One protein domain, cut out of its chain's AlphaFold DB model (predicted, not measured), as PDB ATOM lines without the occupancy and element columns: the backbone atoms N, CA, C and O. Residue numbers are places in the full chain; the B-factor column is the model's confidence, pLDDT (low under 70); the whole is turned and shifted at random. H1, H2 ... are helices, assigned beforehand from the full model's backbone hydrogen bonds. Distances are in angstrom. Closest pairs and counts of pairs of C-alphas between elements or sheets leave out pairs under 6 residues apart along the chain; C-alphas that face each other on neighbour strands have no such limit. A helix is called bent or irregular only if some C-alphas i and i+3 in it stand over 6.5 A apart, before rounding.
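Overview. This is residues 2 to 53 and 260 to 402 of the 412 residues of an uncharacterized protein of Pseudobutyrivibrio xylanivorans DSM 14809 (UniProt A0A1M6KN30). Four long helical pieces, H1, H2, H6b and H7, lie side by side as a lengthwise bundle, with H8 packed slantwise on H7. Near one end the bent H3 crosses the bundle, and the short H4, H5 and H6a cluster with H3b there. The 195 printed residues hold eight named helices, H1 to H8, and no named strand: all helix, compact, radius of gyration of the C-alphas 17.8 A, spans 56 by 44 by 31 A.

Arrangement. Start at H6, residues 323 to 354, one helix by its hydrogen bonds but bent: C-alphas 330 and 333 are 9.3 A apart, between arms H6a, to 330, and H6b, from 333. H2, residues 27 to 49, touches H6b with 40 to 49 alone, closest C-alphas Gly 47 and Gly 344, 4.3 A. H1, residues 2 to 22, forms a hairpin with H2, closest C-alphas Cys 20 and Met 27, 6.1 A. H7, residues 358 to 376, forms hairpins with H6b and with H8, residues 385 to 401. H3, residues 260 to 288, is likewise bent, with 6.8 A between C-alphas 273 and 276; arm H3a, to 273, touches H1, and H3b, from 276, touches H5, residues 306 to 313, and, only at the corner, H4, residues 292 to 299. Every O i to N i+4 pair is within hydrogen-bond range except in H2 (17 of 19), H3a (8 of 10), H3b (7 of 9) and H7 (13 of 15).

Along the chain. Find C-alpha 2 at (-35.227, -34.207, -35.799); H1 runs 30.6 A from there. H8 ends at C-alpha 401, (-28.879, -14.597, -52.956). H2 and H7 are only just irregular: C-alphas 29 and 32 are 6.9 A apart, 372 and 375 6.52 A.

Size, cuts and confidence. Residues 54 to 259 are not printed; C-alphas 53 and 260 are 55.8 A apart. Of the links printed whole, none is long. Look for pLDDT under 70 at 52 to 53, 355 to 356 and 399 to 402.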
ATOM      1  N   LYS A   2     -35.731 -32.850 -36.141       91.62
ATOM      2  CA  LYS A   2     -35.227 -34.207 -35.799       91.62
ATOM      3  C   LYS A   2     -35.956 -34.863 -34.616       91.62
ATOM      4  O   LYS A   2     -36.326 -36.028 -34.710       91.62
ATOM      5  N   LYS A   3     -36.191 -34.114 -33.530       92.94
ATOM      6  CA  LYS A   3     -36.958 -34.586 -32.361       92.94
ATOM      7  C   LYS A   3     -38.424 -34.875 -32.697       92.94
ATOM      8  O   LYS A   3     -38.939 -35.896 -32.263       92.94
ATOM      9  N   SER A   4     -39.068 -34.010 -33.482       93.31
ATOM     10  CA  SER A   4     -40.462 -34.170 -33.918       93.31
ATOM     11  C   SER A   4     -40.648 -35.429 -34.770       93.31
ATOM     12  O   SER A   4     -41.530 -36.221 -34.466       93.31
ATOM     13  N   VAL A   5     -39.783 -35.645 -35.774       95.62
ATOM     14  CA  VAL A   5     -39.811 -36.858 -36.619       95.62
ATOM     15  C   VAL A   5     -39.555 -38.103 -35.770       95.62
ATOM     16  O   VAL A   5     -40.341 -39.038 -35.821       95.62
ATOM     17  N   LYS A   6     -38.510 -38.091 -34.926       96.44
ATOM     18  CA  LYS A   6     -38.181 -39.225 -34.050       96.44
ATOM     19  C   LYS A   6     -39.345 -39.601 -33.135       96.44
ATOM     20  O   LYS A   6     -39.668 -40.775 -33.023       96.44
ATOM     21  N   LEU A   7     -39.960 -38.618 -32.474       95.38
ATOM     22  CA  LEU A   7     -41.087 -38.872 -31.575       95.38
ATOM     23  C   LEU A   7     -42.281 -39.451 -32.337       95.38
ATOM     24  O   LEU A   7     -42.881 -40.412 -31.866       95.38
ATOM     25  N   PHE A   8     -42.589 -38.906 -33.517       95.25
ATOM     26  CA  PHE A   8     -43.650 -39.436 -34.366       95.25
ATOM     27  C   PHE A   8     -43.364 -40.884 -34.797       95.25
ATOM     28  O   PHE A   8     -44.220 -41.737 -34.612       95.25
ATOM     29  N   TYR A   9     -42.154 -41.199 -35.279       97.06
ATOM     30  CA  TYR A   9     -41.781 -42.563 -35.682       97.06
ATOM     31  C   TYR A   9     -41.796 -43.566 -34.527       97.06
ATOM     32  O   TYR A   9     -42.166 -44.716 -34.745       97.06
ATOM     33  N   ILE A  10     -41.455 -43.154 -33.299       96.81
ATOM     34  CA  ILE A  10     -41.619 -44.012 -32.111       96.81
ATOM     35  C   ILE A  10     -43.100 -44.329 -31.894       96.81
ATOM     36  O   ILE A  10     -43.456 -45.499 -31.806       96.81
ATOM     37  N   ILE A  11     -43.958 -43.303 -31.840       94.62
ATOM     38  CA  ILE A  11     -45.407 -43.479 -31.636       94.62
ATOM     39  C   ILE A  11     -45.997 -44.361 -32.744       94.62
ATOM     40  O   ILE A  11     -46.761 -45.278 -32.461       94.62
ATOM     41  N   TYR A  12     -45.592 -44.121 -33.990       95.62
ATOM     42  CA  TYR A  12     -46.038 -44.883 -35.149       95.62
ATOM     43  C   TYR A  12     -45.577 -46.347 -35.109       95.62
ATOM     44  O   TYR A  12     -46.390 -47.239 -35.315       95.62
ATOM     45  N   SER A  13     -44.316 -46.620 -34.755       97.06
ATOM     46  CA  SER A  13     -43.814 -48.000 -34.615       97.06
ATOM     47  C   SER A  13     -44.556 -48.764 -33.512       97.06
ATOM     48  O   SER A  13     -44.900 -49.930 -33.695       97.06
ATOM     49  N   VAL A  14     -44.854 -48.104 -32.383       95.88
ATOM     50  CA  VAL A  14     -45.663 -48.688 -31.296       95.88
ATOM     51  C   VAL A  14     -47.080 -48.998 -31.779       95.88
ATOM     52  O   VAL A  14     -47.578 -50.092 -31.533       95.88
ATOM     53  N   TYR A  15     -47.708 -48.064 -32.496       95.00
ATOM     54  CA  TYR A  15     -49.039 -48.255 -33.070       95.00
ATOM     55  C   TYR A  15     -49.091 -49.447 -34.039       95.00
ATOM     56  O   TYR A  15     -49.970 -50.293 -33.924       95.00
ATOM     57  N   ILE A  16     -48.125 -49.561 -34.947       95.38
ATOM     58  CA  ILE A  16     -48.057 -50.667 -35.910       95.38
ATOM     59  C   ILE A  16     -47.814 -52.007 -35.214       95.38
ATOM     60  O   ILE A  16     -48.461 -52.997 -35.545       95.38
ATOM     61  N   THR A  17     -46.935 -52.035 -34.211       95.06
ATOM     62  CA  THR A  17     -46.697 -53.246 -33.413       95.06
ATOM     63  C   THR A  17     -47.979 -53.688 -32.705       95.06
ATOM     64  O   THR A  17     -48.303 -54.871 -32.698       95.06
ATOM     65  N   PHE A  18     -48.746 -52.735 -32.163       95.12
ATOM     66  CA  PHE A  18     -50.053 -53.012 -31.570       95.12
ATOM     67  C   PHE A  18     -51.024 -53.639 -32.583       95.12
ATOM     68  O   PHE A  18     -51.678 -54.621 -32.249       95.12
ATOM     69  N   ILE A  19     -51.067 -53.137 -33.825       93.88
ATOM     70  CA  ILE A  19     -51.891 -53.719 -34.898       93.88
ATOM     71  C   ILE A  19     -51.480 -55.165 -35.213       93.88
ATOM     72  O   ILE A  19     -52.348 -56.026 -35.343       93.88
ATOM     73  N   CYS A  20     -50.181 -55.468 -35.290       93.50
ATOM     74  CA  CYS A  20     -49.709 -56.839 -35.546       93.50
ATOM     75  C   CYS A  20     -50.143 -57.809 -34.448       93.50
ATOM     76  O   CYS A  20     -50.453 -58.961 -34.709       93.50
ATOM     77  N   MET A  21     -50.192 -57.341 -33.200       94.00
ATOM     78  CA  MET A  21     -50.604 -58.170 -32.068       94.00
ATOM     79  C   MET A  21     -52.113 -58.457 -32.024       94.00
ATOM     80  O   MET A  21     -52.525 -59.343 -31.276       94.00
ATOM     81  N   CYS A  22     -52.941 -57.716 -32.769       93.06
ATOM     82  CA  CYS A  22     -54.391 -57.928 -32.825       93.06
ATOM     83  C   CYS A  22     -54.903 -58.397 -34.194       93.06
ATOM     84  O   CYS A  22     -56.111 -58.548 -34.363       93.06
ATOM     85  N   THR A  23     -54.023 -58.618 -35.171       92.19
ATOM     86  CA  THR A  23     -54.393 -59.016 -36.538       92.19
ATOM     87  C   THR A  23     -53.565 -60.202 -37.023       92.19
ATOM     88  O   THR A  23     -52.625 -60.628 -36.362       92.19
ATOM     89  N   ASN A  24     -53.905 -60.739 -38.193       90.44
ATOM     90  CA  ASN A  24     -53.116 -61.757 -38.893       90.44
ATOM     91  C   ASN A  24     -51.839 -61.213 -39.572       90.44
ATOM     92  O   ASN A  24     -51.170 -61.968 -40.274       90.44
ATOM     93  N   LEU A  25     -51.509 -59.926 -39.408       89.75
ATOM     94  CA  LEU A  25     -50.333 -59.314 -40.021       89.75
ATOM     95  C   LEU A  25     -49.069 -59.653 -39.223       89.75
ATOM     96  O   LEU A  25     -48.937 -59.258 -38.061       89.75
ATOM     97  N   ASN A  26     -48.122 -60.363 -39.842       90.12
ATOM     98  CA  ASN A  26     -46.906 -60.759 -39.143       90.12
ATOM     99  C   ASN A  26     -45.939 -59.582 -39.009       90.12
ATOM    100  O   ASN A  26     -45.736 -58.791 -39.930       90.12
ATOM    101  N   MET A  27     -45.244 -59.527 -37.871       91.25
ATOM    102  CA  MET A  27     -44.185 -58.536 -37.642       91.25
ATOM    103  C   MET A  27     -43.056 -58.623 -38.677       91.25
ATOM    104  O   MET A  27     -42.454 -57.600 -38.990       91.25
ATOM    105  N   ILE A  28     -42.785 -59.823 -39.204       91.06
ATOM    106  CA  ILE A  28     -41.746 -60.067 -40.217       91.06
ATOM    107  C   ILE A  28     -42.060 -59.291 -41.501       91.06
ATOM    108  O   ILE A  28     -41.170 -58.662 -42.069       91.06
ATOM    109  N   ASP A  29     -43.329 -59.266 -41.908       88.75
ATOM    110  CA  ASP A  29     -43.757 -58.620 -43.150       88.75
ATOM    111  C   ASP A  29     -43.560 -57.092 -43.054       88.75
ATOM    112  O   ASP A  29     -43.086 -56.434 -43.983       88.75
ATOM    113  N   ILE A  30     -43.801 -56.517 -41.869       92.25
ATOM    114  CA  ILE A  30     -43.684 -55.071 -41.630       92.25
ATOM    115  C   ILE A  30     -42.264 -54.611 -41.253       92.25
ATOM    116  O   ILE A  30     -41.958 -53.412 -41.304       92.25
ATOM    117  N   GLU A  31     -41.369 -55.528 -40.884       94.38
ATOM    118  CA  GLU A  31     -40.018 -55.179 -40.437       94.38
ATOM    119  C   GLU A  31     -39.267 -54.367 -41.500       94.38
ATOM    120  O   GLU A  31     -38.695 -53.319 -41.191       94.38
ATOM    121  N   ILE A  32     -39.334 -54.785 -42.767       93.62
ATOM    122  CA  ILE A  32     -38.605 -54.124 -43.856       93.62
ATOM    123  C   ILE A  32     -39.118 -52.689 -44.093       93.62
ATOM    124  O   ILE A  32     -38.298 -51.762 -44.067       93.62
ATOM    125  N   PRO A  33     -40.436 -52.430 -44.245       95.19
ATOM    126  CA  PRO A  33     -40.970 -51.068 -44.275       95.19
ATOM    127  C   PRO A  33     -40.564 -50.197 -43.073       95.19
ATOM    128  O   PRO A  33     -40.238 -49.017 -43.251       95.19
ATOM    129  N   LEU A  34     -40.546 -50.748 -41.851       96.19
ATOM    130  CA  LEU A  34     -40.109 -50.013 -40.656       96.19
ATOM    131  C   LEU A  34     -38.621 -49.662 -40.718       96.19
ATOM    132  O   LEU A  34     -38.245 -48.525 -40.419       96.19
ATOM    133  N   VAL A  35     -37.774 -50.605 -41.138       96.69
ATOM    134  CA  VAL A  35     -36.338 -50.374 -41.327       96.69
ATOM    135  C   VAL A  35     -36.104 -49.290 -42.374       96.69
ATOM    136  O   VAL A  35     -35.302 -48.387 -42.134       96.69
ATOM    137  N   LEU A  36     -36.837 -49.305 -43.491       96.00
ATOM    138  CA  LEU A  36     -36.752 -48.255 -44.509       96.00
ATOM    139  C   LEU A  36     -37.160 -46.890 -43.950       96.00
ATOM    140  O   LEU A  36     -36.414 -45.924 -44.107       96.00
ATOM    141  N   MET A  37     -38.287 -46.803 -43.238       96.94
ATOM    142  CA  MET A  37     -38.736 -45.571 -42.580       96.94
ATOM    143  C   MET A  37     -37.639 -44.988 -41.670       96.94
ATOM    144  O   MET A  37     -37.273 -43.813 -41.786       96.94
ATOM    145  N   TRP A  38     -37.069 -45.806 -40.782       98.00
ATOM    146  CA  TRP A  38     -35.982 -45.384 -39.897       98.00
ATOM    147  C   TRP A  38     -34.684 -45.072 -40.656       98.00
ATOM    148  O   TRP A  38     -33.990 -44.114 -40.309       98.00
ATOM    149  N   GLY A  39     -34.389 -45.808 -41.727       97.69
ATOM    150  CA  GLY A  39     -33.266 -45.567 -42.631       97.69
ATOM    151  C   GLY A  39     -33.325 -44.182 -43.273       97.69
ATOM    152  O   GLY A  39     -32.342 -43.440 -43.224       97.69
ATOM    153  N   LEU A  40     -34.498 -43.768 -43.767       97.31
ATOM    154  CA  LEU A  40     -34.719 -42.415 -44.292       97.31
ATOM    155  C   LEU A  40     -34.455 -41.350 -43.221       97.31
ATOM    156  O   LEU A  40     -33.769 -40.359 -43.479       97.31
ATOM    157  N   TYR A  41     -34.940 -41.558 -41.992       97.56
ATOM    158  CA  TYR A  41     -34.661 -40.647 -40.876       97.56
ATOM    159  C   TYR A  41     -33.166 -40.531 -40.563       97.56
ATOM    160  O   TYR A  41     -32.663 -39.420 -40.340       97.56
ATOM    161  N   CYS A  42     -32.455 -41.657 -40.556       97.88
ATOM    162  CA  CYS A  42     -31.013 -41.696 -40.356       97.88
ATOM    163  C   CYS A  42     -30.291 -40.925 -41.464       97.88
ATOM    164  O   CYS A  42     -29.482 -40.054 -41.152       97.88
ATOM    165  N   LEU A  43     -30.638 -41.136 -42.735       97.19
ATOM    166  CA  LEU A  43     -30.014 -40.442 -43.865       97.19
ATOM    167  C   LEU A  43     -30.237 -38.929 -43.843       97.19
ATOM    168  O   LEU A  43     -29.268 -38.180 -43.988       97.19
ATOM    169  N   VAL A  44     -31.459 -38.452 -43.568       95.88
ATOM    170  CA  VAL A  44     -31.702 -37.010 -43.357       95.88
ATOM    171  C   VAL A  44     -30.848 -36.491 -42.203       95.88
ATOM    172  O   VAL A  44     -30.288 -35.392 -42.262       95.88
ATOM    173  N   SER A  45     -30.740 -37.270 -41.127       95.44
ATOM    174  CA  SER A  45     -30.005 -36.875 -39.930       95.44
ATOM    175  C   SER A  45     -28.498 -36.795 -40.154       95.44
ATOM    176  O   SER A  45     -27.897 -35.837 -39.651       95.44
ATOM    177  N   ILE A  46     -27.928 -37.744 -40.903       95.81
ATOM    178  CA  ILE A  46     -26.521 -37.790 -41.317       95.81
ATOM    179  C   ILE A  46     -26.247 -36.652 -42.299       95.81
ATOM    180  O   ILE A  46     -25.336 -35.866 -42.063       95.81
ATOM    181  N   GLY A  47     -27.080 -36.475 -43.331       93.75
ATOM    182  CA  GLY A  47     -26.956 -35.364 -44.279       93.75
ATOM    183  C   GLY A  47     -26.953 -34.009 -43.570       93.75
ATOM    184  O   GLY A  47     -26.079 -33.180 -43.810       93.75
ATOM    185  N   TYR A  48     -27.855 -33.810 -42.603       91.38
ATOM    186  CA  TYR A  48     -27.891 -32.588 -41.792       91.38
ATOM    187  C   TYR A  48     -26.692 -32.436 -40.838       91.38
ATOM    188  O   TYR A  48     -26.348 -31.321 -40.446       91.38
ATOM    189  N   GLY A  49     -26.114 -33.553 -40.388       89.81
ATOM    190  CA  GLY A  49     -24.964 -33.590 -39.483       89.81
ATOM    191  C   GLY A  49     -23.612 -33.490 -40.185       89.81
ATOM    192  O   GLY A  49     -22.627 -33.207 -39.513       89.81
ATOM    193  N   SER A  50     -23.568 -33.705 -41.504       88.25
ATOM    194  CA  SER A  50     -22.341 -33.625 -42.293       88.25
ATOM    195  C   SER A  50     -21.674 -32.254 -42.142       88.25
ATOM    196  O   SER A  50     -22.345 -31.215 -42.131       88.25
ATOM    197  N   GLU A  51     -20.351 -32.257 -41.962       72.44
ATOM    198  CA  GLU A  51     -19.585 -31.023 -41.839       72.44
ATOM    199  C   GLU A  51     -19.662 -30.231 -43.139       72.44
ATOM    200  O   GLU A  51     -19.367 -30.721 -44.230       72.44
ATOM    201  N   GLU A  52     -20.046 -28.968 -43.013       63.00
ATOM    202  CA  GLU A  52     -19.987 -28.024 -44.109       63.00
ATOM    203  C   GLU A  52     -18.871 -27.034 -43.792       63.00
ATOM    204  O   GLU A  52     -18.967 -26.258 -42.842       63.00
ATOM    205  N   TYR A  53     -17.815 -27.045 -44.607       51.12
ATOM    206  CA  TYR A  53     -16.645 -26.159 -44.525       51.12
ATOM    207  C   TYR A  53     -16.974 -24.681 -44.851       51.12
ATOM    208  O   TYR A  53     -16.121 -23.902 -45.275       51.12
ATOM    209  N   PRO A 260     -60.888 -54.433 -26.165       90.38
ATOM    210  CA  PRO A 260     -61.642 -54.444 -27.424       90.38
ATOM    211  C   PRO A 260     -61.923 -53.037 -27.971       90.38
ATOM    212  O   PRO A 260     -61.811 -52.802 -29.170       90.38
ATOM    213  N   LEU A 261     -62.207 -52.063 -27.098       89.44
ATOM    214  CA  LEU A 261     -62.441 -50.677 -27.517       89.44
ATOM    215  C   LEU A 261     -61.199 -50.048 -28.165       89.44
ATOM    216  O   LEU A 261     -61.321 -49.299 -29.132       89.44
ATOM    217  N   LEU A 262     -60.005 -50.351 -27.645       90.62
ATOM    218  CA  LEU A 262     -58.761 -49.834 -28.211       90.62
ATOM    219  C   LEU A 262     -58.496 -50.444 -29.590       90.62
ATOM    220  O   LEU A 262     -58.039 -49.730 -30.478       90.62
ATOM    221  N   VAL A 263     -58.826 -51.726 -29.780       91.50
ATOM    222  CA  VAL A 263     -58.719 -52.395 -31.083       91.50
ATOM    223  C   VAL A 263     -59.658 -51.759 -32.106       91.50
ATOM    224  O   VAL A 263     -59.193 -51.426 -33.189       91.50
ATOM    225  N   ILE A 264     -60.921 -51.484 -31.752       87.81
ATOM    226  CA  ILE A 264     -61.872 -50.794 -32.650       87.81
ATOM    227  C   ILE A 264     -61.317 -49.431 -33.089       87.81
ATOM    228  O   ILE A 264     -61.338 -49.079 -34.268       87.81
ATOM    229  N   VAL A 265     -60.776 -48.648 -32.149       88.69
ATOM    230  CA  VAL A 265     -60.165 -47.351 -32.482       88.69
ATOM    231  C   VAL A 265     -58.940 -47.534 -33.382       88.69
ATOM    232  O   VAL A 265     -58.766 -46.784 -34.344       88.69
ATOM    233  N   ALA A 266     -58.088 -48.516 -33.088       90.12
ATOM    234  CA  ALA A 266     -56.881 -48.785 -33.859       90.12
ATOM    235  C   ALA A 266     -57.196 -49.243 -35.292       90.12
ATOM    236  O   ALA A 266     -56.535 -48.778 -36.222       90.12
ATOM    237  N   GLU A 267     -58.228 -50.071 -35.461       87.50
ATOM    238  CA  GLU A 267     -58.792 -50.508 -36.739       87.50
ATOM    239  C   GLU A 267     -59.272 -49.317 -37.573       87.50
ATOM    240  O   GLU A 267     -58.889 -49.161 -38.732       87.50
ATOM    241  N   TRP A 268     -60.045 -48.406 -36.982       85.62
ATOM    242  CA  TRP A 268     -60.563 -47.245 -37.711       85.62
ATOM    243  C   TRP A 268     -59.459 -46.282 -38.148       85.62
ATOM    244  O   TRP A 268     -59.515 -45.688 -39.228       85.62
ATOM    245  N   VAL A 269     -58.437 -46.129 -37.309       88.19
ATOM    246  CA  VAL A 269     -57.253 -45.330 -37.633       88.19
ATOM    247  C   VAL A 269     -56.376 -46.036 -38.678       88.19
ATOM    248  O   VAL A 269     -55.696 -45.358 -39.454       88.19
ATOM    249  N   PHE A 270     -56.430 -47.370 -38.773       89.38
ATOM    250  CA  PHE A 270     -55.569 -48.164 -39.652       89.38
ATOM    251  C   PHE A 270     -55.736 -47.790 -41.116       89.38
ATOM    252  O   PHE A 270     -54.739 -47.538 -41.786       89.38
ATOM    253  N   ALA A 271     -56.967 -47.623 -41.596       82.31
ATOM    254  CA  ALA A 271     -57.226 -47.227 -42.980       82.31
ATOM    255  C   ALA A 271     -56.540 -45.904 -43.398       82.31
ATOM    256  O   ALA A 271     -56.304 -45.685 -44.585       82.31
ATOM    257  N   TYR A 272     -56.213 -45.024 -42.449       83.56
ATOM    258  CA  TYR A 272     -55.648 -43.700 -42.727       83.56
ATOM    259  C   TYR A 272     -54.172 -43.586 -42.381       83.56
ATOM    260  O   TYR A 272     -53.437 -42.884 -43.068       83.56
ATOM    261  N   ILE A 273     -53.760 -44.221 -41.285       88.50
ATOM    262  CA  ILE A 273     -52.413 -44.090 -40.741       88.50
ATOM    263  C   ILE A 273     -51.623 -45.384 -40.939       88.50
ATOM    264  O   ILE A 273     -50.463 -45.304 -41.308       88.50
ATOM    265  N   GLY A 274     -52.222 -46.563 -40.754       90.69
ATOM    266  CA  GLY A 274     -51.509 -47.847 -40.839       90.69
ATOM    267  C   GLY A 274     -51.410 -48.456 -42.242       90.69
ATOM    268  O   GLY A 274     -50.429 -49.130 -42.548       90.69
ATOM    269  N   TYR A 275     -52.390 -48.191 -43.113       91.56
ATOM    270  CA  TYR A 275     -52.514 -48.851 -44.413       91.56
ATOM    271  C   TYR A 275     -51.301 -48.622 -45.320       91.56
ATOM    272  O   TYR A 275     -50.881 -49.550 -46.002       91.56
ATOM    273  N   GLY A 276     -50.701 -47.427 -45.307       93.19
ATOM    274  CA  GLY A 276     -49.514 -47.144 -46.119       93.19
ATOM    275  C   GLY A 276     -48.354 -48.096 -45.824       93.19
ATOM    276  O   GLY A 276     -47.673 -48.549 -46.739       93.19
ATOM    277  N   LEU A 277     -48.166 -48.486 -44.563       93.25
ATOM    278  CA  LEU A 277     -47.095 -49.409 -44.196       93.25
ATOM    279  C   LEU A 277     -47.408 -50.849 -44.607       93.25
ATOM    280  O   LEU A 277     -46.511 -51.553 -45.060       93.25
ATOM    281  N   TYR A 278     -48.675 -51.258 -44.508       93.12
ATOM    282  CA  TYR A 278     -49.143 -52.532 -45.058       93.12
ATOM    283  C   TYR A 278     -48.963 -52.584 -46.583       93.12
ATOM    284  O   TYR A 278     -48.434 -53.555 -47.110       93.12
ATOM    285  N   PHE A 279     -49.302 -51.507 -47.292       93.69
ATOM    286  CA  PHE A 279     -49.088 -51.410 -48.735       93.69
ATOM    287  C   PHE A 279     -47.600 -51.545 -49.096       93.69
ATOM    288  O   PHE A 279     -47.252 -52.293 -50.004       93.69
ATOM    289  N   LEU A 280     -46.706 -50.877 -48.355       94.88
ATOM    290  CA  LEU A 280     -45.255 -51.035 -48.529       94.88
ATOM    291  C   LEU A 280     -44.787 -52.465 -48.246       94.88
ATOM    292  O   LEU A 280     -43.903 -52.951 -48.943       94.88
ATOM    293  N   SER A 281     -45.365 -53.125 -47.242       94.31
ATOM    294  CA  SER A 281     -45.074 -54.523 -46.915       94.31
ATOM    295  C   SER A 281     -45.356 -55.428 -48.110       94.31
ATOM    296  O   SER A 281     -44.449 -56.118 -48.569       94.31
ATOM    297  N   VAL A 282     -46.569 -55.363 -48.665       93.25
ATOM    298  CA  VAL A 282     -46.977 -56.150 -49.843       93.25
ATOM    299  C   VAL A 282     -46.098 -55.813 -51.052       93.25
ATOM    300  O   VAL A 282     -45.552 -56.707 -51.695       93.25
ATOM    301  N   MET A 283     -45.860 -54.523 -51.310       93.81
ATOM    302  CA  MET A 283     -45.009 -54.075 -52.417       93.81
ATOM    303  C   MET A 283     -43.586 -54.639 -52.334       93.81
ATOM    304  O   MET A 283     -42.993 -54.997 -53.350       93.81
ATOM    305  N   ILE A 284     -43.002 -54.709 -51.138       93.94
ATOM    306  CA  ILE A 284     -41.625 -55.177 -50.956       93.94
ATOM    307  C   ILE A 284     -41.560 -56.708 -50.965       93.94
ATOM    308  O   ILE A 284     -40.724 -57.292 -51.650       93.94
ATOM    309  N   THR A 285     -42.430 -57.365 -50.206       92.06
ATOM    310  CA  THR A 285     -42.338 -58.812 -49.967       92.06
ATOM    311  C   THR A 285     -42.944 -59.634 -51.101       92.06
ATOM    312  O   THR A 285     -42.302 -60.567 -51.579       92.06
ATOM    313  N   GLU A 286     -44.131 -59.263 -51.579       90.62
ATOM    314  CA  GLU A 286     -44.891 -60.048 -52.560       90.62
ATOM    315  C   GLU A 286     -44.635 -59.604 -54.005       90.62
ATOM    316  O   GLU A 286     -44.662 -60.426 -54.919       90.62
ATOM    317  N   VAL A 287     -44.346 -58.319 -54.232       90.94
ATOM    318  CA  VAL A 287     -44.172 -57.768 -55.592       90.94
ATOM    319  C   VAL A 287     -42.701 -57.598 -55.961       90.94
ATOM    320  O   VAL A 287     -42.270 -57.988 -57.042       90.94
ATOM    321  N   THR A 288     -41.901 -57.008 -55.077       91.81
ATOM    322  CA  THR A 288     -40.498 -56.700 -55.379       91.81
ATOM    323  C   THR A 288     -39.621 -57.945 -55.286       91.81
ATOM    324  O   THR A 288     -38.899 -58.271 -56.228       91.81
ATOM    325  N   PHE A 289     -39.670 -58.659 -54.158       91.81
ATOM    326  CA  PHE A 289     -38.792 -59.806 -53.909       91.81
ATOM    327  C   PHE A 289     -39.306 -61.136 -54.469       91.81
ATOM    328  O   PHE A 289     -38.620 -62.150 -54.347       91.81
ATOM    329  N   SER A 290     -40.456 -61.147 -55.146       90.88
ATOM    330  CA  SER A 290     -40.958 -62.341 -55.838       90.88
ATOM    331  C   SER A 290     -40.192 -62.670 -57.121       90.88
ATOM    332  O   SER A 290     -40.229 -63.811 -57.584       90.88
ATOM    333  N   SER A 291     -39.457 -61.709 -57.695       89.94
ATOM    334  CA  SER A 291     -38.630 -61.937 -58.881       89.94
ATOM    335  C   SER A 291     -37.325 -61.136 -58.864       89.94
ATOM    336  O   SER A 291     -37.224 -60.058 -58.275       89.94
ATOM    337  N   VAL A 292     -36.309 -61.642 -59.573       90.50
ATOM    338  CA  VAL A 292     -35.026 -60.936 -59.755       90.50
ATOM    339  C   VAL A 292     -35.236 -59.598 -60.468       90.50
ATOM    340  O   VAL A 292     -34.616 -58.605 -60.095       90.50
ATOM    341  N   LYS A 293     -36.134 -59.558 -61.463       88.19
ATOM    342  CA  LYS A 293     -36.476 -58.330 -62.189       88.19
ATOM    343  C   LYS A 293     -37.104 -57.294 -61.253       88.19
ATOM    344  O   LYS A 293     -36.565 -56.199 -61.155       88.19
ATOM    345  N   GLY A 294     -38.141 -57.670 -60.498       88.69
ATOM    346  CA  GLY A 294     -38.780 -56.785 -59.516       88.69
ATOM    347  C   GLY A 294     -37.790 -56.257 -58.476       88.69
ATOM    348  O   GLY A 294     -37.805 -55.073 -58.144       88.69
ATOM    349  N   THR A 295     -36.849 -57.100 -58.040       91.69
ATOM    350  CA  THR A 295     -35.785 -56.698 -57.111       91.69
ATOM    351  C   THR A 295     -34.877 -55.633 -57.724       91.69
ATOM    352  O   THR A 295     -34.571 -54.642 -57.067       91.69
ATOM    353  N   ILE A 296     -34.448 -55.811 -58.977       91.06
ATOM    354  CA  ILE A 296     -33.621 -54.827 -59.688       91.06
ATOM    355  C   ILE A 296     -34.392 -53.512 -59.866       91.06
ATOM    356  O   ILE A 296     -33.858 -52.458 -59.513       91.06
ATOM    357  N   ASP A 297     -35.643 -53.588 -60.330       87.88
ATOM    358  CA  ASP A 297     -36.519 -52.437 -60.583       87.88
ATOM    359  C   ASP A 297     -36.779 -51.607 -59.315       87.88
ATOM    360  O   ASP A 297     -36.798 -50.377 -59.346       87.88
ATOM    361  N   PHE A 298     -36.884 -52.260 -58.158       90.62
ATOM    362  CA  PHE A 298     -37.027 -51.581 -56.873       90.62
ATOM    363  C   PHE A 298     -35.808 -50.738 -56.484       90.62
ATOM    364  O   PHE A 298     -35.952 -49.679 -55.869       90.62
ATOM    365  N   PHE A 299     -34.593 -51.172 -56.828       93.06
ATOM    366  CA  PHE A 299     -33.381 -50.398 -56.548       93.06
ATOM    367  C   PHE A 299     -33.118 -49.320 -57.602       93.06
ATOM    368  O   PHE A 299     -32.693 -48.216 -57.237       93.06
ATOM    369  N   ILE A 300     -33.358 -49.637 -58.876       91.69
ATOM    370  CA  ILE A 300     -33.144 -48.778 -60.045       91.69
ATOM    371  C   ILE A 300     -34.333 -48.998 -60.990       91.69
ATOM    372  O   ILE A 300     -34.436 -50.089 -61.543       91.69
ATOM    373  N   PRO A 301     -35.205 -48.002 -61.205       86.38
ATOM    374  CA  PRO A 301     -36.454 -48.220 -61.917       86.38
ATOM    375  C   PRO A 301     -36.180 -48.354 -63.418       86.38
ATOM    376  O   PRO A 301     -35.477 -47.517 -63.996       86.38
ATOM    377  N   PHE A 302     -36.749 -49.380 -64.055       81.19
ATOM    378  CA  PHE A 302     -36.810 -49.490 -65.511       81.19
ATOM    379  C   PHE A 302     -38.260 -49.362 -66.002       81.19
ATOM    380  O   PHE A 302     -38.801 -48.259 -66.025       81.19
ATOM    381  N   GLU A 303     -38.888 -50.462 -66.422       81.00
ATOM    382  CA  GLU A 303     -40.227 -50.465 -67.042       81.00
ATOM    383  C   GLU A 303     -41.326 -51.006 -66.123       81.00
ATOM    384  O   GLU A 303     -42.510 -50.850 -66.410       81.00
ATOM    385  N   TYR A 304     -40.951 -51.681 -65.041       80.38
ATOM    386  CA  TYR A 304     -41.888 -52.299 -64.120       80.38
ATOM    387  C   TYR A 304     -42.351 -51.290 -63.071       80.38
ATOM    388  O   TYR A 304     -41.513 -50.649 -62.439       80.38
ATOM    389  N   SER A 305     -43.666 -51.183 -62.859       87.19
ATOM    390  CA  SER A 305     -44.245 -50.380 -61.779       87.19
ATOM    391  C   SER A 305     -44.686 -51.285 -60.622       87.19
ATOM    392  O   SER A 305     -45.749 -51.908 -60.704       87.19
ATOM    393  N   PRO A 306     -43.930 -51.346 -59.504       85.81
ATOM    394  CA  PRO A 306     -44.351 -52.101 -58.327       85.81
ATOM    395  C   PRO A 306     -45.707 -51.641 -57.776       85.81
ATOM    396  O   PRO A 306     -46.417 -52.431 -57.159       85.81
ATOM    397  N   ILE A 307     -46.094 -50.376 -57.983       89.00
ATOM    398  CA  ILE A 307     -47.364 -49.834 -57.475       89.00
ATOM    399  C   ILE A 307     -48.570 -50.443 -58.187       89.00
ATOM    400  O   ILE A 307     -49.579 -50.715 -57.528       89.00
ATOM    401  N   GLU A 308     -48.497 -50.628 -59.508       87.50
ATOM    402  CA  GLU A 308     -49.602 -51.198 -60.285       87.50
ATOM    403  C   GLU A 308     -49.889 -52.631 -59.837       87.50
ATOM    404  O   GLU A 308     -51.030 -52.944 -59.500       87.50
ATOM    405  N   GLU A 309     -48.852 -53.459 -59.706       87.06
ATOM    406  CA  GLU A 309     -49.002 -54.837 -59.232       87.06
ATOM    407  C   GLU A 309     -49.426 -54.914 -57.765       87.06
ATOM    408  O   GLU A 309     -50.329 -55.674 -57.416       87.06
ATOM    409  N   THR A 310     -48.863 -54.064 -56.902       89.69
ATOM    410  CA  THR A 310     -49.293 -54.000 -55.496       89.69
ATOM    411  C   THR A 310     -50.768 -53.622 -55.394       89.69
ATOM    412  O   THR A 310     -51.474 -54.143 -54.541       89.69
ATOM    413  N   SER A 311     -51.267 -52.758 -56.284       87.69
ATOM    414  CA  SER A 311     -52.682 -52.367 -56.301       87.69
ATOM    415  C   SER A 311     -53.623 -53.518 -56.687       87.69
ATOM    416  O   SER A 311     -54.814 -53.421 -56.400       87.69
ATOM    417  N   LEU A 312     -53.118 -54.591 -57.313       85.69
ATOM    418  CA  LEU A 312     -53.883 -55.813 -57.596       85.69
ATOM    419  C   LEU A 312     -53.952 -56.751 -56.382       85.69
ATOM    420  O   LEU A 312     -54.937 -57.466 -56.224       85.69
ATOM    421  N   LEU A 313     -52.919 -56.747 -55.532       85.69
ATOM    422  CA  LEU A 313     -52.808 -57.615 -54.350       85.69
ATOM    423  C   LEU A 313     -53.369 -56.964 -53.077       85.69
ATOM    424  O   LEU A 313     -53.940 -57.632 -52.215       85.69
ATOM    425  N   ALA A 314     -53.230 -55.646 -52.967       84.50
ATOM    426  CA  ALA A 314     -53.697 -54.843 -51.852       84.50
ATOM    427  C   ALA A 314     -54.605 -53.722 -52.367       84.50
ATOM    428  O   ALA A 314     -54.134 -52.641 -52.730       84.50
ATOM    429  N   ASP A 315     -55.925 -53.945 -52.341       78.38
ATOM    430  CA  ASP A 315     -56.880 -52.921 -52.763       78.38
ATOM    431  C   ASP A 315     -56.756 -51.669 -51.881       78.38
ATOM    432  O   ASP A 315     -56.975 -51.668 -50.657       78.38
ATOM    433  N   LYS A 316     -56.384 -50.566 -52.528       74.94
ATOM    434  CA  LYS A 316     -56.260 -49.260 -51.893       74.94
ATOM    435  C   LYS A 316     -57.612 -48.668 -51.536       74.94
ATOM    436  O   LYS A 316     -57.700 -48.032 -50.486       74.94
ATOM    437  N   GLY A 317     -58.683 -48.925 -52.283       78.25
ATOM    438  CA  GLY A 317     -59.980 -48.282 -52.064       78.25
ATOM    439  C   GLY A 317     -59.830 -46.766 -51.851       78.25
ATOM    440  O   GLY A 317     -59.298 -46.057 -52.701       78.25
ATOM    441  N   VAL A 318     -60.250 -46.275 -50.679       72.56
ATOM    442  CA  VAL A 318     -60.115 -44.860 -50.258       72.56
ATOM    443  C   VAL A 318     -58.837 -44.548 -49.462       72.56
ATOM    444  O   VAL A 318     -58.630 -43.407 -49.039       72.56
ATOM    445  N   CYS A 319     -58.001 -45.553 -49.209       83.50
ATOM    446  CA  CYS A 319     -56.729 -45.409 -48.512       83.50
ATOM    447  C   CYS A 319     -55.663 -44.839 -49.446       83.50
ATOM    448  O   CYS A 319     -55.817 -44.789 -50.666       83.50
ATOM    449  N   TRP A 320     -54.581 -44.354 -48.852       83.69
ATOM    450  CA  TRP A 320     -53.602 -43.570 -49.582       83.69
ATOM    451  C   TRP A 320     -52.425 -44.436 -50.004       83.69
ATOM    452  O   TRP A 320     -51.973 -45.292 -49.243       83.69
ATOM    453  N   THR A 321     -51.898 -44.163 -51.195       89.94
ATOM    454  CA  THR A 321     -50.578 -44.657 -51.579       89.94
ATOM    455  C   THR A 321     -49.530 -43.878 -50.776       89.94
ATOM    456  O   THR A 321     -49.586 -42.642 -50.741       89.94
ATOM    457  N   PRO A 322     -48.609 -44.559 -50.082       93.19
ATOM    458  CA  PRO A 322     -47.540 -43.903 -49.345       93.19
ATOM    459  C   PRO A 322     -46.570 -43.214 -50.302       93.19
ATOM    460  O   PRO A 322     -46.148 -43.817 -51.290       93.19
ATOM    461  N   ASP A 323     -46.146 -41.987 -49.973       93.62
ATOM    462  CA  ASP A 323     -45.171 -41.243 -50.786       93.62
ATOM    463  C   ASP A 323     -43.898 -42.080 -51.028       93.62
ATOM    464  O   ASP A 323     -43.287 -41.985 -52.086       93.62
ATOM    465  N   LEU A 324     -43.488 -42.929 -50.074       95.00
ATOM    466  CA  LEU A 324     -42.322 -43.800 -50.253       95.00
ATOM    467  C   LEU A 324     -42.485 -44.756 -51.441       95.00
ATOM    468  O   LEU A 324     -41.541 -44.899 -52.212       95.00
ATOM    469  N   ALA A 325     -43.663 -45.361 -51.612       94.19
ATOM    470  CA  ALA A 325     -43.933 -46.218 -52.762       94.19
ATOM    471  C   ALA A 325     -43.850 -45.405 -54.057       94.19
ATOM    472  O   ALA A 325     -43.111 -45.781 -54.959       94.19
ATOM    473  N   ASP A 326     -44.507 -44.239 -54.100       92.12
ATOM    474  CA  ASP A 326     -44.473 -43.325 -55.251       92.12
ATOM    475  C   ASP A 326     -43.052 -42.894 -55.643       92.12
ATOM    476  O   ASP A 326     -42.748 -42.744 -56.827       92.12
ATOM    477  N   PHE A 327     -42.179 -42.650 -54.665       92.88
ATOM    478  CA  PHE A 327     -40.789 -42.286 -54.928       92.88
ATOM    479  C   PHE A 327     -39.953 -43.477 -55.401       92.88
ATOM    480  O   PHE A 327     -39.133 -43.308 -56.302       92.88
ATOM    481  N   ILE A 328     -40.142 -44.658 -54.809       93.69
ATOM    482  CA  ILE A 328     -39.437 -45.879 -55.222       93.69
ATOM    483  C   ILE A 328     -39.824 -46.245 -56.653       93.69
ATOM    484  O   ILE A 328     -38.942 -46.458 -57.470       93.69
ATOM    485  N   ASP A 329     -41.109 -46.214 -56.982       91.88
ATOM    486  CA  ASP A 329     -41.614 -46.494 -58.326       91.88
ATOM    487  C   ASP A 329     -41.013 -45.553 -59.386       91.88
ATOM    488  O   ASP A 329     -40.562 -45.987 -60.441       91.88
ATOM    489  N   LYS A 330     -40.905 -44.253 -59.076       91.62
ATOM    490  CA  LYS A 330     -40.409 -43.240 -60.027       91.62
ATOM    491  C   LYS A 330     -38.888 -43.121 -60.100       91.62
ATOM    492  O   LYS A 330     -38.369 -42.629 -61.099       91.62
ATOM    493  N   THR A 331     -38.170 -43.431 -59.020       92.94
ATOM    494  CA  THR A 331     -36.725 -43.133 -58.909       92.94
ATOM    495  C   THR A 331     -35.870 -44.315 -58.470       92.94
ATOM    496  O   THR A 331     -34.657 -44.274 -58.645       92.94
ATOM    497  N   GLY A 332     -36.470 -45.379 -57.950       94.19
ATOM    498  CA  GLY A 332     -35.778 -46.479 -57.289       94.19
ATOM    499  C   GLY A 332     -35.265 -46.097 -55.909       94.19
ATOM    500  O   GLY A 332     -35.027 -44.928 -55.578       94.19
ATOM    501  N   LEU A 333     -35.059 -47.114 -55.078       95.38
ATOM    502  CA  LEU A 333     -34.630 -46.934 -53.701       95.38
ATOM    503  C   LEU A 333     -33.266 -46.231 -53.611       95.38
ATOM    504  O   LEU A 333     -33.097 -45.350 -52.772       95.38
ATOM    505  N   ILE A 334     -32.294 -46.558 -54.472       95.56
ATOM    506  CA  ILE A 334     -30.933 -45.996 -54.370       95.56
ATOM    507  C   ILE A 334     -30.950 -44.475 -54.569       95.56
ATOM    508  O   ILE A 334     -30.385 -43.729 -53.761       95.56
ATOM    509  N   ILE A 335     -31.619 -44.008 -55.627       94.94
ATOM    510  CA  ILE A 335     -31.711 -42.578 -55.936       94.94
ATOM    511  C   ILE A 335     -32.511 -41.861 -54.847       94.94
ATOM    512  O   ILE A 335     -32.096 -40.789 -54.402       94.94
ATOM    513  N   LEU A 336     -33.595 -42.461 -54.350       95.38
ATOM    514  CA  LEU A 336     -34.354 -41.909 -53.231       95.38
ATOM    515  C   LEU A 336     -33.480 -41.709 -51.982       95.38
ATOM    516  O   LEU A 336     -33.467 -40.613 -51.414       95.38
ATOM    517  N   LEU A 337     -32.726 -42.728 -51.559       96.56
ATOM    518  CA  LEU A 337     -31.839 -42.636 -50.392       96.56
ATOM    519  C   LEU A 337     -30.816 -41.501 -50.569       96.56
ATOM    520  O   LEU A 337     -30.579 -40.715 -49.644       96.56
ATOM    521  N   PHE A 338     -30.264 -41.357 -51.776       96.00
ATOM    522  CA  PHE A 338     -29.349 -40.269 -52.110       96.00
ATOM    523  C   PHE A 338     -30.022 -38.887 -52.054       96.00
ATOM    524  O   PHE A 338     -29.486 -37.969 -51.427       96.00
ATOM    525  N   ILE A 339     -31.221 -38.734 -52.630       94.62
ATOM    526  CA  ILE A 339     -32.011 -37.491 -52.577       94.62
ATOM    527  C   ILE A 339     -32.293 -37.094 -51.125       94.62
ATOM    528  O   ILE A 339     -32.151 -35.928 -50.760       94.62
ATOM    529  N   VAL A 340     -32.659 -38.054 -50.279       95.94
ATOM    530  CA  VAL A 340     -33.005 -37.824 -48.870       95.94
ATOM    531  C   VAL A 340     -31.784 -37.385 -48.058       95.94
ATOM    532  O   VAL A 340     -31.867 -36.442 -47.263       95.94
ATOM    533  N   PHE A 341     -30.618 -37.984 -48.313       95.75
ATOM    534  CA  PHE A 341     -29.350 -37.517 -47.756       95.75
ATOM    535  C   PHE A 341     -29.013 -36.084 -48.207       95.75
ATOM    536  O   PHE A 341     -28.718 -35.216 -47.373       95.75
ATOM    537  N   LEU A 342     -29.109 -35.801 -49.513       93.44
ATOM    538  CA  LEU A 342     -28.858 -34.468 -50.069       93.44
ATOM    539  C   LEU A 342     -29.825 -33.420 -49.517       93.44
ATOM    540  O   LEU A 342     -29.401 -32.304 -49.218       93.44
ATOM    541  N   ALA A 343     -31.097 -33.770 -49.319       91.88
ATOM    542  CA  ALA A 343     -32.081 -32.902 -48.688       91.88
ATOM    543  C   ALA A 343     -31.650 -32.533 -47.260       91.88
ATOM    544  O   ALA A 343     -31.666 -31.356 -46.898       91.88
ATOM    545  N   GLY A 344     -31.172 -33.502 -46.469       93.31
ATOM    546  CA  GLY A 344     -30.594 -33.247 -45.147       93.31
ATOM    547  C   GLY A 344     -29.438 -32.240 -45.191       93.31
ATOM    548  O   GLY A 344     -29.415 -31.280 -44.413       93.31
ATOM    549  N   ARG A 345     -28.515 -32.409 -46.143       90.88
ATOM    550  CA  ARG A 345     -27.374 -31.501 -46.346       90.88
ATOM    551  C   ARG A 345     -27.812 -30.103 -46.794       90.88
ATOM    552  O   ARG A 345     -27.333 -29.104 -46.258       90.88
ATOM    553  N   LEU A 346     -28.768 -30.010 -47.715       88.69
ATOM    554  CA  LEU A 346     -29.334 -28.739 -48.167       88.69
ATOM    555  C   LEU A 346     -29.992 -27.981 -47.006       88.69
ATOM    556  O   LEU A 346     -29.772 -26.779 -46.846       88.69
ATOM    557  N   LEU A 347     -30.742 -28.678 -46.148       89.75
ATOM    558  CA  LEU A 347     -31.351 -28.090 -44.951       89.75
ATOM    559  C   LEU A 347     -30.310 -27.552 -43.972       89.75
ATOM    560  O   LEU A 347     -30.560 -26.537 -43.320       89.75
ATOM    561  N   LYS A 348     -29.147 -28.201 -43.862       87.75
ATOM    562  CA  LYS A 348     -28.033 -27.704 -43.050       87.75
ATOM    563  C   LYS A 348     -27.443 -26.426 -43.639       87.75
ATOM    564  O   LYS A 348     -27.325 -25.440 -42.911       87.75
ATOM    565  N   CYS A 349     -27.182 -26.406 -44.946       83.06
ATOM    566  CA  CYS A 349     -26.677 -25.230 -45.659       83.06
ATOM    567  C   CYS A 349     -27.609 -24.022 -45.514       83.06
ATOM    568  O   CYS A 349     -27.190 -22.922 -45.137       83.06
ATOM    569  N   ILE A 350     -28.904 -24.240 -45.751       82.56
ATOM    570  CA  ILE A 350     -29.938 -23.221 -45.567       82.56
ATOM    571  C   ILE A 350     -30.012 -22.804 -44.096       82.56
ATOM    572  O   ILE A 350     -30.021 -21.612 -43.794       82.56
ATOM    573  N   GLY A 351     -30.025 -23.762 -43.169       82.62
ATOM    574  CA  GLY A 351     -30.127 -23.499 -41.737       82.62
ATOM    575  C   GLY A 351     -28.962 -22.684 -41.189       82.62
ATOM    576  O   GLY A 351     -29.177 -21.801 -40.366       82.62
ATOM    577  N   ASN A 352     -27.743 -22.906 -41.682       79.38
ATOM    578  CA  ASN A 352     -26.574 -22.104 -41.323       79.38
ATOM    579  C   ASN A 352     -26.718 -20.638 -41.788       79.38
ATOM    580  O   ASN A 352     -26.240 -19.732 -41.112       79.38
ATOM    581  N   LYS A 353     -27.404 -20.390 -42.914       72.75
ATOM    582  CA  LYS A 353     -27.620 -19.042 -43.476       72.75
ATOM    583  C   LYS A 353     -28.860 -18.331 -42.917       72.75
ATOM    584  O   LYS A 353     -28.857 -17.108 -42.818       72.75
ATOM    585  N   CYS A 354     -29.905 -19.079 -42.562       71.69
ATOM    586  CA  CYS A 354     -31.255 -18.567 -42.291       71.69
ATOM    587  C   CYS A 354     -31.830 -19.041 -40.941       71.69
ATOM    588  O   CYS A 354     -33.046 -19.083 -40.775       71.69
ATOM    589  N   ARG A 355     -30.990 -19.392 -39.953       69.69
ATOM    590  CA  ARG A 355     -31.410 -19.995 -38.663       69.69
ATOM    591  C   ARG A 355     -32.503 -19.227 -37.902       69.69
ATOM    592  O   ARG A 355     -33.239 -19.817 -37.111       69.69
ATOM    593  N   TYR A 356     -32.578 -17.915 -38.103       68.88
ATOM    594  CA  TYR A 356     -33.519 -17.026 -37.418       68.88
ATOM    595  C   TYR A 356     -34.725 -16.623 -38.278       68.88
ATOM    596  O   TYR A 356     -35.527 -15.808 -37.833       68.88
ATOM    597  N   ASP A 357     -34.857 -17.172 -39.486       75.44
ATOM    598  CA  ASP A 357     -35.960 -16.874 -40.398       75.44
ATOM    599  C   ASP A 357     -37.137 -17.833 -40.165       75.44
ATOM    600  O   ASP A 357     -36.978 -19.055 -40.187       75.44
ATOM    601  N   ASP A 358     -38.338 -17.285 -39.986       81.19
ATOM    602  CA  ASP A 358     -39.578 -18.056 -39.858       81.19
ATOM    603  C   ASP A 358     -39.828 -18.938 -41.096       81.19
ATOM    604  O   ASP A 358     -40.279 -20.078 -40.960       81.19
ATOM    605  N   SER A 359     -39.433 -18.482 -42.294       82.19
ATOM    606  CA  SER A 359     -39.529 -19.276 -43.530       82.19
ATOM    607  C   SER A 359     -38.681 -20.551 -43.478       82.19
ATOM    608  O   SER A 359     -39.063 -21.574 -44.046       82.19
ATOM    609  N   PHE A 360     -37.553 -20.537 -42.762       85.19
ATOM    610  CA  PHE A 360     -36.753 -21.745 -42.563       85.19
ATOM    611  C   PHE A 360     -37.475 -22.752 -41.658       85.19
ATOM    612  O   PHE A 360     -37.448 -23.954 -41.921       85.19
ATOM    613  N   TYR A 361     -38.181 -22.285 -40.625       88.38
ATOM    614  CA  TYR A 361     -38.975 -23.168 -39.770       88.38
ATOM    615  C   TYR A 361     -40.205 -23.741 -40.486       88.38
ATOM    616  O   TYR A 361     -40.564 -24.885 -40.198       88.38
ATOM    617  N   VAL A 362     -40.797 -23.003 -41.436       90.12
ATOM    618  CA  VAL A 362     -41.821 -23.524 -42.364       90.12
ATOM    619  C   VAL A 362     -41.232 -24.616 -43.257       90.12
ATOM    620  O   VAL A 362     -41.820 -25.687 -43.368       90.12
ATOM    621  N   LEU A 363     -40.041 -24.409 -43.830       90.81
ATOM    622  CA  LEU A 363     -39.362 -25.442 -44.621       90.81
ATOM    623  C   LEU A 363     -39.120 -26.716 -43.796       90.81
ATOM    624  O   LEU A 363     -39.415 -27.819 -44.249       90.81
ATOM    625  N   LEU A 364     -38.641 -26.571 -42.558       92.00
ATOM    626  CA  LEU A 364     -38.453 -27.694 -41.637       92.00
ATOM    627  C   LEU A 364     -39.770 -28.389 -41.251       92.00
ATOM    628  O   LEU A 364     -39.759 -29.594 -40.997       92.00
ATOM    629  N   TYR A 365     -40.884 -27.655 -41.194       93.69
ATOM    630  CA  TYR A 365     -42.213 -28.233 -40.995       93.69
ATOM    631  C   TYR A 365     -42.642 -29.071 -42.203       93.69
ATOM    632  O   TYR A 365     -43.084 -30.201 -42.025       93.69
ATOM    633  N   LEU A 366     -42.448 -28.576 -43.425       93.12
ATOM    634  CA  LEU A 366     -42.790 -29.323 -44.640       93.12
ATOM    635  C   LEU A 366     -41.943 -30.591 -44.791       93.12
ATOM    636  O   LEU A 366     -42.466 -31.633 -45.165       93.12
ATOM    637  N   VAL A 367     -40.662 -30.542 -44.412       93.50
ATOM    638  CA  VAL A 367     -39.822 -31.748 -44.332       93.50
ATOM    639  C   VAL A 367     -40.345 -32.706 -43.265       93.50
ATOM    640  O   VAL A 367     -40.399 -33.905 -43.502       93.50
ATOM    641  N   PHE A 368     -40.766 -32.206 -42.099       95.31
ATOM    642  CA  PHE A 368     -41.405 -33.045 -41.083       95.31
ATOM    643  C   PHE A 368     -42.667 -33.737 -41.624       95.31
ATOM    644  O   PHE A 368     -42.802 -34.941 -41.431       95.31
ATOM    645  N   VAL A 369     -43.529 -33.025 -42.356       94.38
ATOM    646  CA  VAL A 369     -44.715 -33.610 -43.007       94.38
ATOM    647  C   VAL A 369     -44.316 -34.649 -44.060       94.38
ATOM    648  O   VAL A 369     -44.879 -35.738 -44.050       94.38
ATOM    649  N   GLN A 370     -43.310 -34.380 -44.900       94.62
ATOM    650  CA  GLN A 370     -42.806 -35.348 -45.885       94.62
ATOM    651  C   GLN A 370     -42.303 -36.637 -45.222       94.62
ATOM    652  O   GLN A 370     -42.611 -37.733 -45.682       94.62
ATOM    653  N   MET A 371     -41.563 -36.516 -44.115       96.00
ATOM    654  CA  MET A 371     -41.075 -37.677 -43.367       96.00
ATOM    655  C   MET A 371     -42.229 -38.505 -42.796       96.00
ATOM    656  O   MET A 371     -42.143 -39.728 -42.768       96.00
ATOM    657  N   ILE A 372     -43.314 -37.866 -42.355       95.12
ATOM    658  CA  ILE A 372     -44.521 -38.586 -41.935       95.12
ATOM    659  C   ILE A 372     -45.224 -39.240 -43.133       95.12
ATOM    660  O   ILE A 372     -45.762 -40.336 -43.012       95.12
ATOM    661  N   SER A 373     -45.200 -38.579 -44.288       94.00
ATOM    662  CA  SER A 373     -45.823 -39.057 -45.521       94.00
ATOM    663  C   SER A 373     -45.223 -40.359 -46.018       94.00
ATOM    664  O   SER A 373     -45.974 -41.262 -46.364       94.00
ATOM    665  N   PHE A 374     -43.895 -40.493 -45.982       95.25
ATOM    666  CA  PHE A 374     -43.208 -41.669 -46.516       95.25
ATOM    667  C   PHE A 374     -43.849 -43.012 -46.114       95.25
ATOM    668  O   PHE A 374     -44.209 -43.752 -47.020       95.25
ATOM    669  N   PRO A 375     -44.061 -43.334 -44.827       94.75
ATOM    670  CA  PRO A 375     -44.659 -44.611 -44.429       94.75
ATOM    671  C   PRO A 375     -46.198 -44.657 -44.422       94.75
ATOM    672  O   PRO A 375     -46.746 -45.721 -44.147       94.75
ATOM    673  N   ILE A 376     -46.900 -43.540 -44.639       92.56
ATOM    674  CA  ILE A 376     -48.351 -43.448 -44.380       92.56
ATOM    675  C   ILE A 376     -49.157 -43.156 -45.642       92.56
ATOM    676  O   ILE A 376     -50.153 -43.822 -45.903       92.56
ATOM    677  N   GLY A 377     -48.778 -42.133 -46.403       89.19
ATOM    678  CA  GLY A 377     -49.636 -41.603 -47.453       89.19
ATOM    679  C   GLY A 377     -48.982 -40.480 -48.244       89.19
ATOM    680  O   GLY A 377     -47.785 -40.231 -48.138       89.19
ATOM    681  N   ASN A 378     -49.784 -39.762 -49.012       84.62
ATOM    682  CA  ASN A 378     -49.379 -38.674 -49.882       84.62
ATOM    683  C   ASN A 378     -49.818 -37.278 -49.399       84.62
ATOM    684  O   ASN A 378     -50.539 -36.542 -50.079       84.62
ATOM    685  N   PHE A 379     -49.341 -36.873 -48.219       83.69
ATOM    686  CA  PHE A 379     -49.630 -35.571 -47.607       83.69
ATOM    687  C   PHE A 379     -48.993 -34.379 -48.321       83.69
ATOM    688  O   PHE A 379     -49.409 -33.259 -48.035       83.69
ATOM    689  N   LEU A 380     -47.970 -34.579 -49.167       81.81
ATOM    690  CA  LEU A 380     -47.242 -33.476 -49.804       81.81
ATOM    691  C   LEU A 380     -47.285 -33.526 -51.337       81.81
ATOM    692  O   LEU A 380     -47.588 -32.505 -51.956       81.81
ATOM    693  N   GLN A 381     -47.061 -34.687 -51.962       73.50
ATOM    694  CA  GLN A 381     -46.908 -34.789 -53.421       73.50
ATOM    695  C   GLN A 381     -48.177 -34.431 -54.216       73.50
ATOM    696  O   GLN A 381     -48.083 -33.742 -55.236       73.50
ATOM    697  N   TYR A 382     -49.353 -34.833 -53.730       70.38
ATOM    698  CA  TYR A 382     -50.644 -34.674 -54.425       70.38
ATOM    699  C   TYR A 382     -51.516 -33.556 -53.846       70.38
ATOM    700  O   TYR A 382     -52.726 -33.490 -54.056       70.38
ATOM    701  N   SER A 383     -50.894 -32.657 -53.096       73.81
ATOM    702  CA  SER A 383     -51.581 -31.730 -52.212       73.81
ATOM    703  C   SER A 383     -51.093 -30.294 -52.455       73.81
ATOM    704  O   SER A 383     -50.033 -30.067 -53.052       73.81
ATOM    705  N   SER A 384     -51.866 -29.287 -52.035       75.06
ATOM    706  CA  SER A 384     -51.476 -27.878 -52.241       75.06
ATOM    707  C   SER A 384     -50.229 -27.469 -51.430       75.06
ATOM    708  O   SER A 384     -49.644 -26.414 -51.660       75.06
ATOM    709  N   GLU A 385     -49.744 -28.348 -50.555       76.00
ATOM    710  CA  GLU A 385     -48.505 -28.264 -49.784       76.00
ATOM    711  C   GLU A 385     -47.290 -28.180 -50.700       76.00
ATOM    712  O   GLU A 385     -46.332 -27.488 -50.364       76.00
ATOM    713  N   LYS A 386     -47.337 -28.804 -51.885       79.25
ATOM    714  CA  LYS A 386     -46.289 -28.656 -52.900       79.25
ATOM    715  C   LYS A 386     -46.114 -27.193 -53.316       79.25
ATOM    716  O   LYS A 386     -44.984 -26.745 -53.497       79.25
ATOM    717  N   LEU A 387     -47.204 -26.426 -53.427       76.69
ATOM    718  CA  LEU A 387     -47.120 -24.987 -53.702       76.69
ATOM    719  C   LEU A 387     -46.451 -24.259 -52.542       76.69
ATOM    720  O   LEU A 387     -45.540 -23.466 -52.768       76.69
ATOM    721  N   VAL A 388     -46.857 -24.559 -51.305       76.00
ATOM    722  CA  VAL A 388     -46.251 -23.957 -50.111       76.00
ATOM    723  C   VAL A 388     -44.758 -24.275 -50.047       76.00
ATOM    724  O   VAL A 388     -43.959 -23.380 -49.774       76.00
ATOM    725  N   LEU A 389     -44.359 -25.509 -50.366       78.44
ATOM    726  CA  LEU A 389     -42.962 -25.922 -50.452       78.44
ATOM    727  C   LEU A 389     -42.209 -25.125 -51.511       78.44
ATOM    728  O   LEU A 389     -41.175 -24.542 -51.194       78.44
ATOM    729  N   MET A 390     -42.734 -25.044 -52.735       78.75
ATOM    730  CA  MET A 390     -42.102 -24.292 -53.821       78.75
ATOM    731  C   MET A 390     -41.936 -22.814 -53.463       78.75
ATOM    732  O   MET A 390     -40.834 -22.282 -53.590       78.75
ATOM    733  N   PHE A 391     -42.980 -22.160 -52.944       79.69
ATOM    734  CA  PHE A 391     -42.899 -20.763 -52.512       79.69
ATOM    735  C   PHE A 391     -41.922 -20.576 -51.350       79.69
ATOM    736  O   PHE A 391     -41.148 -19.619 -51.346       79.69
ATOM    737  N   THR A 392     -41.905 -21.498 -50.386       77.25
ATOM    738  CA  THR A 392     -40.990 -21.427 -49.241       77.25
ATOM    739  C   THR A 392     -39.544 -21.578 -49.703       77.25
ATOM    740  O   THR A 392     -38.717 -20.728 -49.378       77.25
ATOM    741  N   VAL A 393     -39.241 -22.590 -50.520       77.25
ATOM    742  CA  VAL A 393     -37.905 -22.809 -51.093       77.25
ATOM    743  C   VAL A 393     -37.479 -21.608 -51.934       77.25
ATOM    744  O   VAL A 393     -36.391 -21.080 -51.715       77.25
ATOM    745  N   ALA A 394     -38.341 -21.112 -52.826       77.88
ATOM    746  CA  ALA A 394     -38.059 -19.925 -53.630       77.88
ATOM    747  C   ALA A 394     -37.774 -18.698 -52.751       77.88
ATOM    748  O   ALA A 394     -36.785 -18.002 -52.977       77.88
ATOM    749  N   SER A 395     -38.574 -18.464 -51.704       73.38
ATOM    750  CA  SER A 395     -38.379 -17.340 -50.780       73.38
ATOM    751  C   SER A 395     -37.042 -17.427 -50.041       73.38
ATOM    752  O   SER A 395     -36.322 -16.435 -49.937       73.38
ATOM    753  N   VAL A 396     -36.669 -18.623 -49.584       72.38
ATOM    754  CA  VAL A 396     -35.423 -18.881 -48.860       72.38
ATOM    755  C   VAL A 396     -34.214 -18.738 -49.789       72.38
ATOM    756  O   VAL A 396     -33.242 -18.068 -49.435       72.38
ATOM    757  N   LEU A 397     -34.273 -19.306 -50.997       71.56
ATOM    758  CA  LEU A 397     -33.200 -19.208 -51.989       71.56
ATOM    759  C   LEU A 397     -33.004 -17.767 -52.464       71.56
ATOM    760  O   LEU A 397     -31.869 -17.284 -52.481       71.56
ATOM    761  N   PHE A 398     -34.089 -17.054 -52.776       72.12
ATOM    762  CA  PHE A 398     -34.040 -15.647 -53.168       72.12
ATOM    763  C   PHE A 398     -33.397 -14.794 -52.065       72.12
ATOM    764  O   PHE A 398     -32.443 -14.061 -52.322       72.12
ATOM    765  N   ARG A 399     -33.820 -14.965 -50.806       65.75
ATOM    766  CA  ARG A 399     -33.224 -14.269 -49.648       65.75
ATOM    767  C   ARG A 399     -31.748 -14.602 -49.448       65.75
ATOM    768  O   ARG A 399     -30.971 -13.727 -49.072       65.75
ATOM    769  N   SER A 400     -31.345 -15.843 -49.722       61.31
ATOM    770  CA  SER A 400     -29.940 -16.250 -49.616       61.31
ATOM    771  C   SER A 400     -29.041 -15.566 -50.657       61.31
ATOM    772  O   SER A 400     -27.868 -15.324 -50.371       61.31
ATOM    773  N   LYS A 401     -29.594 -15.225 -51.834       61.38
ATOM    774  CA  LYS A 401     -28.879 -14.597 -52.956       61.38
ATOM    775  C   LYS A 401     -28.812 -13.072 -52.829       61.38
ATOM    776  O   LYS A 401     -27.756 -12.489 -53.054       61.38
ATOM    777  N   TYR A 402     -29.904 -12.425 -52.421       55.97
ATOM    778  CA  TYR A 402     -29.997 -10.964 -52.307       55.97
ATOM    779  C   TYR A 402     -29.738 -10.490 -50.871       55.97
ATOM    780  O   TYR A 402     -30.599  -9.907 -50.212       55.97
TER     781      TYR A 402